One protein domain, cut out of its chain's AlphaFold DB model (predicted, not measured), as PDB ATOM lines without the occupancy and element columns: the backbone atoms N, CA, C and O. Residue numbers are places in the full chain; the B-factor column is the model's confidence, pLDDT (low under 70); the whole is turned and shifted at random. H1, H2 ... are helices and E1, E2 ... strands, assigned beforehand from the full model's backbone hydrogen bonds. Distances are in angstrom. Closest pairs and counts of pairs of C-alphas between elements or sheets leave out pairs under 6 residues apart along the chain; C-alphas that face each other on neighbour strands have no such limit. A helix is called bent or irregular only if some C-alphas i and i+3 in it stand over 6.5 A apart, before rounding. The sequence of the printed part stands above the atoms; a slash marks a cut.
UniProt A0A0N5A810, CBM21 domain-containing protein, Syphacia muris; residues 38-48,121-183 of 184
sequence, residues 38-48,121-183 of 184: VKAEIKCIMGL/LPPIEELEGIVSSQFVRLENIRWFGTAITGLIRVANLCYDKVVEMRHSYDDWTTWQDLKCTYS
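Overview. This is residues 38 to 48 and 121 to 183 of the 184 residues of the protein "CBM21 domain-containing protein" of Syphacia muris (UniProt A0A0N5A810). A twisted sheet of three strands, E1 E3 E2, has one helix, H1, packed over one of its faces at the end where E2 begins and E3 ends. A second, small hairpin of E4 and E5 lies off the E1 side of this sheet; its tip, residues 169 to 174, sticks out free, while the stretch after E5 comes back to pair with E1. The printed part has 74 residues, with one named helix and five named strands in the order E1 H1 E2 E3 E4 E5, and its class is mixed, helices and strands. Both sheets, E1 E3 E2 and E4 E5, are antiparallel. The whole is only just compact, close to loose, with a radius of gyration of the C-alphas of 13.1 A, and its C-alphas span 33 by 24 by 24 A.

Arrangement. The printed part begins with E1, residues 38 to 44, an edge strand of the larger sheet. Its neighbour is the inner strand E3, residues 147 to 155, antiparallel at 161 degrees between their directions; N 40 and O 152 are within hydrogen-bond range at 2.8 A, as are N 150 and O 42 at 2.8 A. The other edge strand, E2, residues 136 to 144, forms a hairpin with E3, antiparallel at 164 degrees; N 142 and O 149 are 2.7 A apart and N 153 and O 137 2.8 A. E2 bends by 52 degrees at residue 139. H1, residues 124 to 134, is on this sheet at a height over the sheet of 7.9 A, and helix and sheet make two layers, a helix on one face of a sheet. It lies over E2 and only just over E3, on which 3 of its 11 C-alphas fall. It runs along the strands, at 18 degrees to E2 on the local plane. Its closest C-alphas to E2 are those of Val 131 and Arg 137, 5.8 A apart, and to E3 those of Val 131 and Ala 155, 6.1 A apart. H1 is irregular, but only just: C-alphas 125 and 128 are 6.7 A apart. In its backbone 5 of 7 O i to N i+4 pairs are within hydrogen-bond range. E4, residues 164 to 167, and E5, residues 176 to 179, form a hairpin, antiparallel at 154 degrees, with N 165 and O 178 2.8 A apart. E4 is apart from E2 and E3, and only just apart from E1, the closest C-alphas being 8.0 A apart. The closest C-alphas of E1 and E5 are those of Cys 44 and Leu 178, 7.4 A apart. Residues 181 to 182 make a short antiparallel pairing with residues 40 to 41 of E1.

Along the chain. E1 starts at C-alpha 38, (154.406, 159.031, 181.816), and is 19.1 A long from first to last C-alpha. H1 measures 15.1 A and starts at C-alpha 124, (150.625, 149.512, 191.400). E2 is 23.7 A long and E3 26.2 A. E4 measures 9.9 A, and E5 10.1 A, ending at C-alpha 179, (168.591, 154.725, 176.383).

Size, cuts and confidence. The two C-alphas farthest apart are those of Glu 125 and Thr 173, 35.5 A. Residues 49 to 120 are not printed, and across this cut C-alphas 48 and 121 are 23.1 A apart; the link E1 to H1 runs across it. Of the links that are printed whole, H1 to E2 and E2 to E3 are tight, E3 to E4 and E4 to E5 short. The mean pLDDT of the printed part is 82.9, with residue 38 and residues 40 to 48 under 70.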
ATOM      1  N   VAL A  38     153.964 159.528 183.114       68.19
ATOM      2  CA  VAL A  38     154.406 159.031 181.816       68.19
ATOM      3  C   VAL A  38     154.975 157.630 181.998       68.19
ATOM      4  O   VAL A  38     155.740 157.387 182.937       68.19
ATOM      5  N   LYS A  39     154.633 156.714 181.089       72.69
ATOM      6  CA  LYS A  39     155.260 155.393 181.017       72.69
ATOM      7  C   LYS A  39     156.381 155.399 179.979       72.69
ATOM      8  O   LYS A  39     156.199 155.828 178.843       72.69
ATOM      9  N   ALA A  40     157.546 154.924 180.386       69.56
ATOM     10  CA  ALA A  40     158.661 154.631 179.506       69.56
ATOM     11  C   ALA A  40     158.912 153.122 179.520       69.56
ATOM     12  O   ALA A  40     158.927 152.490 180.579       69.56
ATOM     13  N   GLU A  41     159.150 152.549 178.350       68.00
ATOM     14  CA  GLU A  41     159.543 151.156 178.205       68.00
ATOM     15  C   GLU A  41     161.034 151.050 177.921       68.00
ATOM     16  O   GLU A  41     161.645 151.787 177.143       68.00
ATOM     17  N   ILE A  42     161.625 150.062 178.564       59.56
ATOM     18  CA  ILE A  42     162.999 149.670 178.365       59.56
ATOM     19  C   ILE A  42     162.987 148.301 177.737       59.56
ATOM     20  O   ILE A  42     162.666 147.309 178.388       59.56
ATOM     21  N   LYS A  43     163.454 148.232 176.497       59.62
ATOM     22  CA  LYS A  43     163.789 146.968 175.860       59.62
ATOM     23  C   LYS A  43     165.300 146.814 175.841       59.62
ATOM     24  O   LYS A  43     165.966 147.252 174.905       59.62
ATOM     25  N   CYS A  44     165.856 146.198 176.879       54.84
ATOM     26  CA  CYS A  44     167.265 145.842 176.872       54.84
ATOM     27  C   CYS A  44     167.419 144.437 176.310       54.84
ATOM     28  O   CYS A  44     167.200 143.428 176.976       54.84
ATOM     29  N   ILE A  45     167.883 144.363 175.068       54.12
ATOM     30  CA  ILE A  45     168.452 143.123 174.548       54.12
ATOM     31  C   ILE A  45     169.833 142.984 175.199       54.12
ATOM     32  O   ILE A  45     170.862 143.248 174.580       54.12
ATOM     33  N   MET A  46     169.853 142.665 176.497       54.88
ATOM     34  CA  MET A  46     171.081 142.385 177.231       54.88
ATOM     35  C   MET A  46     171.575 141.014 176.814       54.88
ATOM     36  O   MET A  46     171.454 140.075 177.591       54.88
ATOM     37  N   GLY A  47     172.108 140.890 175.597       50.44
ATOM     38  CA  GLY A  47     172.708 139.640 175.165       50.44
ATOM     39  C   GLY A  47     173.709 139.226 176.233       50.44
ATOM     40  O   GLY A  47     174.764 139.853 176.338       50.44
ATOM     41  N   LEU A  48     173.348 138.212 177.029       52.28
ATOM     42  CA  LEU A  48     174.174 137.557 178.041       52.28
ATOM     43  C   LEU A  48     175.281 136.805 177.299       52.28
ATOM     44  O   LEU A  48     175.403 135.588 177.340       52.28
ATOM     45  N   LEU A 121     159.308 144.896 193.768       88.81
ATOM     46  CA  LEU A 121     158.653 145.934 192.992       88.81
ATOM     47  C   LEU A 121     157.478 146.472 193.808       88.81
ATOM     48  O   LEU A 121     156.753 145.672 194.399       88.81
ATOM     49  N   PRO A 122     157.276 147.798 193.841       85.62
ATOM     50  CA  PRO A 122     156.144 148.364 194.556       85.62
ATOM     51  C   PRO A 122     154.824 147.915 193.909       85.62
ATOM     52  O   PRO A 122     154.764 147.762 192.681       85.62
ATOM     53  N   PRO A 123     153.754 147.740 194.700       87.69
ATOM     54  CA  PRO A 123     152.422 147.520 194.159       87.69
ATOM     55  C   PRO A 123     151.969 148.733 193.332       87.69
ATOM     56  O   PRO A 123     152.419 149.863 193.530       87.69
ATOM     57  N   ILE A 124     151.066 148.497 192.375       83.81
ATOM     58  CA  ILE A 124     150.625 149.512 191.400       83.81
ATOM     59  C   ILE A 124     150.002 150.735 192.093       83.81
ATOM     60  O   ILE A 124     150.182 151.855 191.623       83.81
ATOM     61  N   GLU A 125     149.313 150.521 193.211       85.75
ATOM     62  CA  GLU A 125     148.614 151.550 193.990       85.75
ATOM     63  C   GLU A 125     149.580 152.558 194.631       85.75
ATOM     64  O   GLU A 125     149.336 153.762 194.622       85.75
ATOM     65  N   GLU A 126     150.723 152.085 195.128       87.25
ATOM     66  CA  GLU A 126     151.737 152.933 195.768       87.25
ATOM     67  C   GLU A 126     152.642 153.635 194.754       87.25
ATOM     68  O   GLU A 126     153.301 154.636 195.060       87.25
ATOM     69  N   LEU A 127     152.679 153.122 193.523       83.38
ATOM     70  CA  LEU A 127     153.591 153.578 192.488       83.38
ATOM     71  C   LEU A 127     153.403 155.067 192.165       83.38
ATOM     72  O   LEU A 127     154.389 155.752 191.903       83.38
ATOM     73  N   GLU A 128     152.177 155.594 192.221       85.38
ATOM     74  CA  GLU A 128     151.927 157.018 191.962       85.38
ATOM     75  C   GLU A 128     152.510 157.923 193.050       85.38
ATOM     76  O   GLU A 128     153.167 158.920 192.738       85.38
ATOM     77  N   GLY A 129     152.340 157.557 194.322       84.94
ATOM     78  CA  GLY A 129     152.915 158.296 195.449       84.94
ATOM     79  C   GLY A 129     154.445 158.244 195.446       84.94
ATOM     80  O   GLY A 129     155.121 159.262 195.639       84.94
ATOM     81  N   ILE A 130     155.008 157.074 195.133       87.12
ATOM     82  CA  ILE A 130     156.460 156.893 195.014       87.12
ATOM     83  C   ILE A 130     157.008 157.721 193.849       87.12
ATOM     84  O   ILE A 130     157.982 158.448 194.022       87.12
ATOM     85  N   VAL A 131     156.387 157.677 192.668       88.19
ATOM     86  CA  VAL A 131     156.863 158.453 191.510       88.19
ATOM     87  C   VAL A 131     156.663 159.951 191.728       88.19
ATOM     88  O   VAL A 131     157.493 160.740 191.286       88.19
ATOM     89  N   SER A 132     155.637 160.368 192.464       84.31
ATOM     90  CA  SER A 132     155.452 161.781 192.818       84.31
ATOM     91  C   SER A 132     156.579 162.320 193.707       84.31
ATOM     92  O   SER A 132     156.917 163.498 193.613       84.31
ATOM     93  N   SER A 133     157.194 161.470 194.539       87.00
ATOM     94  CA  SER A 133     158.305 161.855 195.423       87.00
ATOM     95  C   SER A 133     159.696 161.624 194.814       87.00
ATOM     96  O   SER A 133     160.594 162.440 195.020       87.00
ATOM     97  N   GLN A 134     159.886 160.541 194.055       86.94
ATOM     98  CA  GLN A 134     161.177 160.127 193.479       86.94
ATOM     99  C   GLN A 134     161.337 160.493 191.994       86.94
ATOM    100  O   GLN A 134     162.418 160.331 191.430       86.94
ATOM    101  N   PHE A 135     160.274 160.973 191.345       88.62
ATOM    102  CA  PHE A 135     160.159 161.319 189.920       88.62
ATOM    103  C   PHE A 135     160.336 160.176 188.918       88.62
ATOM    104  O   PHE A 135     159.872 160.302 187.787       88.62
ATOM    105  N   VAL A 136     160.978 159.071 189.294       88.81
ATOM    106  CA  VAL A 136     161.216 157.903 188.441       88.81
ATOM    107  C   VAL A 136     161.141 156.633 189.284       88.81
ATOM    108  O   VAL A 136     161.738 156.571 190.357       88.81
ATOM    109  N   ARG A 137     160.452 155.594 188.795       91.00
ATOM    110  CA  ARG A 137     160.406 154.282 189.463       91.00
ATOM    111  C   ARG A 137     160.216 153.137 188.474       91.00
ATOM    112  O   ARG A 137     159.457 153.255 187.517       91.00
ATOM    113  N   LEU A 138     160.870 152.007 188.738       90.31
ATOM    114  CA  LEU A 138     160.652 150.759 188.006       90.31
ATOM    115  C   LEU A 138     159.273 150.172 188.362       90.31
ATOM    116  O   LEU A 138     159.012 149.884 189.528       90.31
ATOM    117  N   GLU A 139     158.411 150.004 187.359       89.38
ATOM    118  CA  GLU A 139     157.075 149.389 187.459       89.38
ATOM    119  C   GLU A 139     157.159 147.871 187.278       89.38
ATOM    120  O   GLU A 139     156.560 147.110 188.032       89.38
ATOM    121  N   ASN A 140     157.907 147.409 186.273       86.88
ATOM    122  CA  ASN A 140     158.020 145.984 185.967       86.88
ATOM    123  C   ASN A 140     159.389 145.645 185.378       86.88
ATOM    124  O   ASN A 140     160.036 146.488 184.763       86.88
ATOM    125  N   ILE A 141     159.793 144.387 185.525       87.94
ATOM    126  CA  ILE A 141     160.958 143.793 184.878       87.94
ATOM    127  C   ILE A 141     160.658 142.333 184.524       87.94
ATOM    128  O   ILE A 141     160.068 141.587 185.317       87.94
ATOM    129  N   ARG A 142     161.045 141.931 183.318       85.19
ATOM    130  CA  ARG A 142     160.811 140.610 182.740       85.19
ATOM    131  C   ARG A 142     162.069 140.127 182.030       85.19
ATOM    132  O   ARG A 142     162.795 140.917 181.429       85.19
ATOM    133  N   TRP A 143     162.273 138.820 182.076       82.19
ATOM    134  CA  TRP A 143     163.387 138.130 181.442       82.19
ATOM    135  C   TRP A 143     162.854 137.354 180.243       82.19
ATOM    136  O   TRP A 143     161.885 136.607 180.371       82.19
ATOM    137  N   PHE A 144     163.474 137.534 179.083       78.75
ATOM    138  CA  PHE A 144     163.117 136.833 177.853       78.75
ATOM    139  C   PHE A 144     164.382 136.253 177.227       78.75
ATOM    140  O   PHE A 144     165.091 136.940 176.493       78.75
ATOM    141  N   GLY A 145     164.688 134.992 177.546       76.94
ATOM    142  CA  GLY A 145     165.909 134.319 177.101       76.94
ATOM    143  C   GLY A 145     167.159 135.085 177.538       76.94
ATOM    144  O   GLY A 145     167.503 135.114 178.712       76.94
ATOM    145  N   THR A 146     167.807 135.750 176.582       74.75
ATOM    146  CA  THR A 146     168.990 136.596 176.808       74.75
ATOM    147  C   THR A 146     168.658 138.090 176.793       74.75
ATOM    148  O   THR A 146     169.474 138.895 176.368       74.75
ATOM    149  N   ALA A 147     167.451 138.500 177.174       78.69
ATOM    150  CA  ALA A 147     167.057 139.905 177.211       78.69
ATOM    151  C   ALA A 147     166.338 140.252 178.518       78.69
ATOM    152  O   ALA A 147     165.598 139.435 179.067       78.69
ATOM    153  N   ILE A 148     166.534 141.488 178.979       85.31
ATOM    154  CA  ILE A 148     165.786 142.086 180.084       85.31
ATOM    155  C   ILE A 148     164.906 143.191 179.517       85.31
ATOM    156  O   ILE A 148     165.392 144.169 178.953       85.31
ATOM    157  N   THR A 149     163.607 143.089 179.741       86.06
ATOM    158  CA  THR A 149     162.669 144.170 179.438       86.06
ATOM    159  C   THR A 149     162.132 144.728 180.744       86.06
ATOM    160  O   THR A 149     161.888 143.975 181.684       86.06
ATOM    161  N   GLY A 150     161.923 146.034 180.823       88.25
ATOM    162  CA  GLY A 150     161.331 146.674 181.989       88.25
ATOM    163  C   GLY A 150     160.443 147.849 181.618       88.25
ATOM    164  O   GLY A 150     160.568 148.421 180.540       88.25
ATOM    165  N   LEU A 151     159.543 148.206 182.525       89.88
ATOM    166  CA  LEU A 151     158.712 149.403 182.429       89.88
ATOM    167  C   LEU A 151     159.101 150.350 183.554       89.88
ATOM    168  O   LEU A 151     159.196 149.927 184.706       89.88
ATOM    169  N   ILE A 152     159.308 151.619 183.226       90.31
ATOM    170  CA  ILE A 152     159.621 152.686 184.172       90.31
ATOM    171  C   ILE A 152     158.515 153.734 184.112       90.31
ATOM    172  O   ILE A 152     158.156 154.217 183.041       90.31
ATOM    173  N   ARG A 153     158.013 154.142 185.276       89.25
ATOM    174  CA  ARG A 153     157.185 155.339 185.399       89.25
ATOM    175  C   ARG A 153     158.036 156.558 185.672       89.25
ATOM    176  O   ARG A 153     158.966 156.506 186.476       89.25
ATOM    177  N   VAL A 154     157.669 157.657 185.029       89.12
ATOM    178  CA  VAL A 154     158.338 158.949 185.141       89.12
ATOM    179  C   VAL A 154     157.296 160.034 185.385       89.12
ATOM    180  O   VAL A 154     156.267 160.087 184.713       89.12
ATOM    181  N   ALA A 155     157.565 160.927 186.331       89.00
ATOM    182  CA  ALA A 155     156.723 162.086 186.588       89.00
ATOM    183  C   ALA A 155     156.753 163.062 185.399       89.00
ATOM    184  O   ALA A 155     157.817 163.381 184.840       89.00
ATOM    185  N   ASN A 156     155.588 163.587 185.010       86.81
ATOM    186  CA  ASN A 156     155.516 164.544 183.916       86.81
ATOM    187  C   ASN A 156     155.908 165.975 184.327       86.81
ATOM    188  O   ASN A 156     155.062 166.852 184.420       86.81
ATOM    189  N   LEU A 157     157.200 166.216 184.562       85.25
ATOM    190  CA  LEU A 157     157.701 167.548 184.941       85.25
ATOM    191  C   LEU A 157     157.964 168.493 183.751       85.25
ATOM    192  O   LEU A 157     157.944 169.707 183.909       85.25
ATOM    193  N   CYS A 158     158.264 167.941 182.576       84.38
ATOM    194  CA  CYS A 158     158.651 168.661 181.360       84.38
ATOM    195  C   CYS A 158     158.425 167.785 180.119       84.38
ATOM    196  O   CYS A 158     158.409 166.560 180.239       84.38
ATOM    197  N   TYR A 159     158.272 168.395 178.942       82.94
ATOM    198  CA  TYR A 159     158.080 167.664 177.682       82.94
ATOM    199  C   TYR A 159     159.307 166.816 177.321       82.94
ATOM    200  O   TYR A 159     159.196 165.604 177.145       82.94
ATOM    201  N   ASP A 160     160.488 167.436 177.308       85.56
ATOM    202  CA  ASP A 160     161.732 166.745 176.991       85.56
ATOM    203  C   ASP A 160     162.222 165.939 178.190       85.56
ATOM    204  O   ASP A 160     162.553 166.486 179.246       85.56
ATOM    205  N   LYS A 161     162.275 164.618 178.023       84.50
ATOM    206  CA  LYS A 161     162.756 163.683 179.040       84.50
ATOM    207  C   LYS A 161     163.795 162.769 178.423       84.50
ATOM    208  O   LYS A 161     163.568 162.178 177.373       84.50
ATOM    209  N   VAL A 162     164.910 162.604 179.123       88.06
ATOM    210  CA  VAL A 162     165.904 161.581 178.805       88.06
ATOM    211  C   VAL A 162     165.927 160.600 179.961       88.06
ATOM    212  O   VAL A 162     166.165 160.983 181.105       88.06
ATOM    213  N   VAL A 163     165.630 159.341 179.656       87.50
ATOM    214  CA  VAL A 163     165.633 158.245 180.622       87.50
ATOM    215  C   VAL A 163     166.668 157.239 180.145       87.50
ATOM    216  O   VAL A 163     166.638 156.808 178.991       87.50
ATOM    217  N   GLU A 164     167.600 156.901 181.029       90.06
ATOM    218  CA  GLU A 164     168.673 155.947 180.764       90.06
ATOM    219  C   GLU A 164     168.747 154.937 181.905       90.06
ATOM    220  O   GLU A 164     168.615 155.283 183.082       90.06
ATOM    221  N   MET A 165     168.963 153.674 181.553       87.69
ATOM    222  CA  MET A 165     169.196 152.597 182.501       87.69
ATOM    223  C   MET A 165     170.683 152.301 182.572       87.69
ATOM    224  O   MET A 165     171.300 151.945 181.569       87.69
ATOM    225  N   ARG A 166     171.235 152.385 183.780       91.19
ATOM    226  CA  ARG A 166     172.617 152.016 184.054       91.19
ATOM    227  C   ARG A 166     172.684 150.636 184.684       91.19
ATOM    228  O   ARG A 166     171.988 150.380 185.665       91.19
ATOM    229  N   HIS A 167     173.555 149.781 184.164       87.38
ATOM    230  CA  HIS A 167     173.850 148.476 184.756       87.38
ATOM    231  C   HIS A 167     175.359 148.217 184.815       87.38
ATOM    232  O   HIS A 167     176.131 148.840 184.085       87.38
ATOM    233  N   SER A 168     175.760 147.307 185.701       89.88
ATOM    234  CA  SER A 168     177.142 146.887 185.946       89.88
ATOM    235  C   SER A 168     177.169 145.388 186.260       89.88
ATOM    236  O   SER A 168     176.166 144.833 186.711       89.88
ATOM    237  N   TYR A 169     178.314 144.752 186.010       88.12
ATOM    238  CA  TYR A 169     178.582 143.346 186.334       88.12
ATOM    239  C   TYR A 169     179.739 143.178 187.335       88.12
ATOM    240  O   TYR A 169     180.105 142.052 187.655       88.12
ATOM    241  N   ASP A 170     180.345 144.278 187.786       91.38
ATOM    242  CA  ASP A 170     181.628 144.316 188.496       91.38
ATOM    243  C   ASP A 170     181.616 145.350 189.635       91.38
ATOM    244  O   ASP A 170     182.491 146.213 189.736       91.38
ATOM    245  N   ASP A 171     180.585 145.286 190.481       90.44
ATOM    246  CA  ASP A 171     180.409 146.156 191.652       90.44
ATOM    247  C   ASP A 171     180.495 147.658 191.325       90.44
ATOM    248  O   ASP A 171     181.040 148.458 192.085       90.44
ATOM    249  N   TRP A 172     179.931 148.059 190.181       91.94
ATOM    250  CA  TRP A 172     179.941 149.434 189.661       91.94
ATOM    251  C   TRP A 172     181.320 149.971 189.257       91.94
ATOM    252  O   TRP A 172     181.458 151.180 189.044       91.94
ATOM    253  N   THR A 173     182.320 149.102 189.086       93.88
ATOM    254  CA  THR A 173     183.636 149.488 188.552       93.88
ATOM    255  C   THR A 173     183.522 149.926 187.095       93.88
ATOM    256  O   THR A 173     184.064 150.963 186.705       93.88
ATOM    257  N   THR A 174     182.756 149.181 186.300       91.75
ATOM    258  CA  THR A 174     182.347 149.566 184.953       91.75
ATOM    259  C   THR A 174     180.829 149.583 184.851       91.75
ATOM    260  O   THR A 174     180.111 148.879 185.563       91.75
ATOM    261  N   TRP A 175     180.307 150.436 183.975       92.19
ATOM    262  CA  TRP A 175     178.873 150.522 183.739       92.19
ATOM    263  C   TRP A 175     178.563 150.758 182.269       92.19
ATOM    264  O   TRP A 175     179.386 151.258 181.500       92.19
ATOM    265  N   GLN A 176     177.343 150.402 181.893       88.31
ATOM    266  CA  GLN A 176     176.786 150.668 180.577       88.31
ATOM    267  C   GLN A 176     175.442 151.372 180.733       88.31
ATOM    268  O   GLN A 176     174.586 150.922 181.499       88.31
ATOM    269  N   ASP A 177     175.282 152.458 179.980       90.00
ATOM    270  CA  ASP A 177     174.063 153.258 179.925       90.00
ATOM    271  C   ASP A 177     173.251 152.881 178.682       90.00
ATOM    272  O   ASP A 177     173.770 152.828 177.565       90.00
ATOM    273  N   LEU A 178     171.968 152.591 178.886       87.00
ATOM    274  CA  LEU A 178     171.035 152.168 177.846       87.00
ATOM    275  C   LEU A 178     169.881 153.163 177.775       87.00
ATOM    276  O   LEU A 178     169.164 153.362 178.754       87.00
ATOM    277  N   LYS A 179     169.689 153.780 176.605       87.75
ATOM    278  CA  LYS A 179     168.591 154.725 176.383       87.75
ATOM    279  C   LYS A 179     167.251 154.003 176.396       87.75
ATOM    280  O   LYS A 179     167.072 152.994 175.715       87.75
ATOM    281  N   CYS A 180     166.316 154.545 177.159       86.38
ATOM    282  CA  CYS A 180     164.956 154.040 177.252       86.38
ATOM    283  C   CYS A 180     164.084 154.682 176.170       86.38
ATOM    284  O   CYS A 180     164.339 155.805 175.732       86.38
ATOM    285  N   THR A 181     163.039 153.975 175.754       86.75
ATOM    286  CA  THR A 181     162.085 154.456 174.753       86.75
ATOM    287  C   THR A 181     160.750 154.771 175.410       86.75
ATOM    288  O   THR A 181     160.360 154.159 176.397       86.75
ATOM    289  N   TYR A 182     160.027 155.745 174.877       85.12
ATOM    290  CA  TYR A 182     158.676 156.022 175.346       85.12
ATOM    291  C   TYR A 182     157.735 154.869 174.964       85.12
ATOM    292  O   TYR A 182     157.794 154.395 173.829       85.12
ATOM    293  N   SER A 183     156.863 154.444 175.881       77.62
ATOM    294  CA  SER A 183     155.786 153.486 175.595       77.62
ATOM    295  C   SER A 183     154.440 154.196 175.643       77.62
ATOM    296  O   SER A 183     154.105 154.776 176.678       77.62
TER     297      SER A 183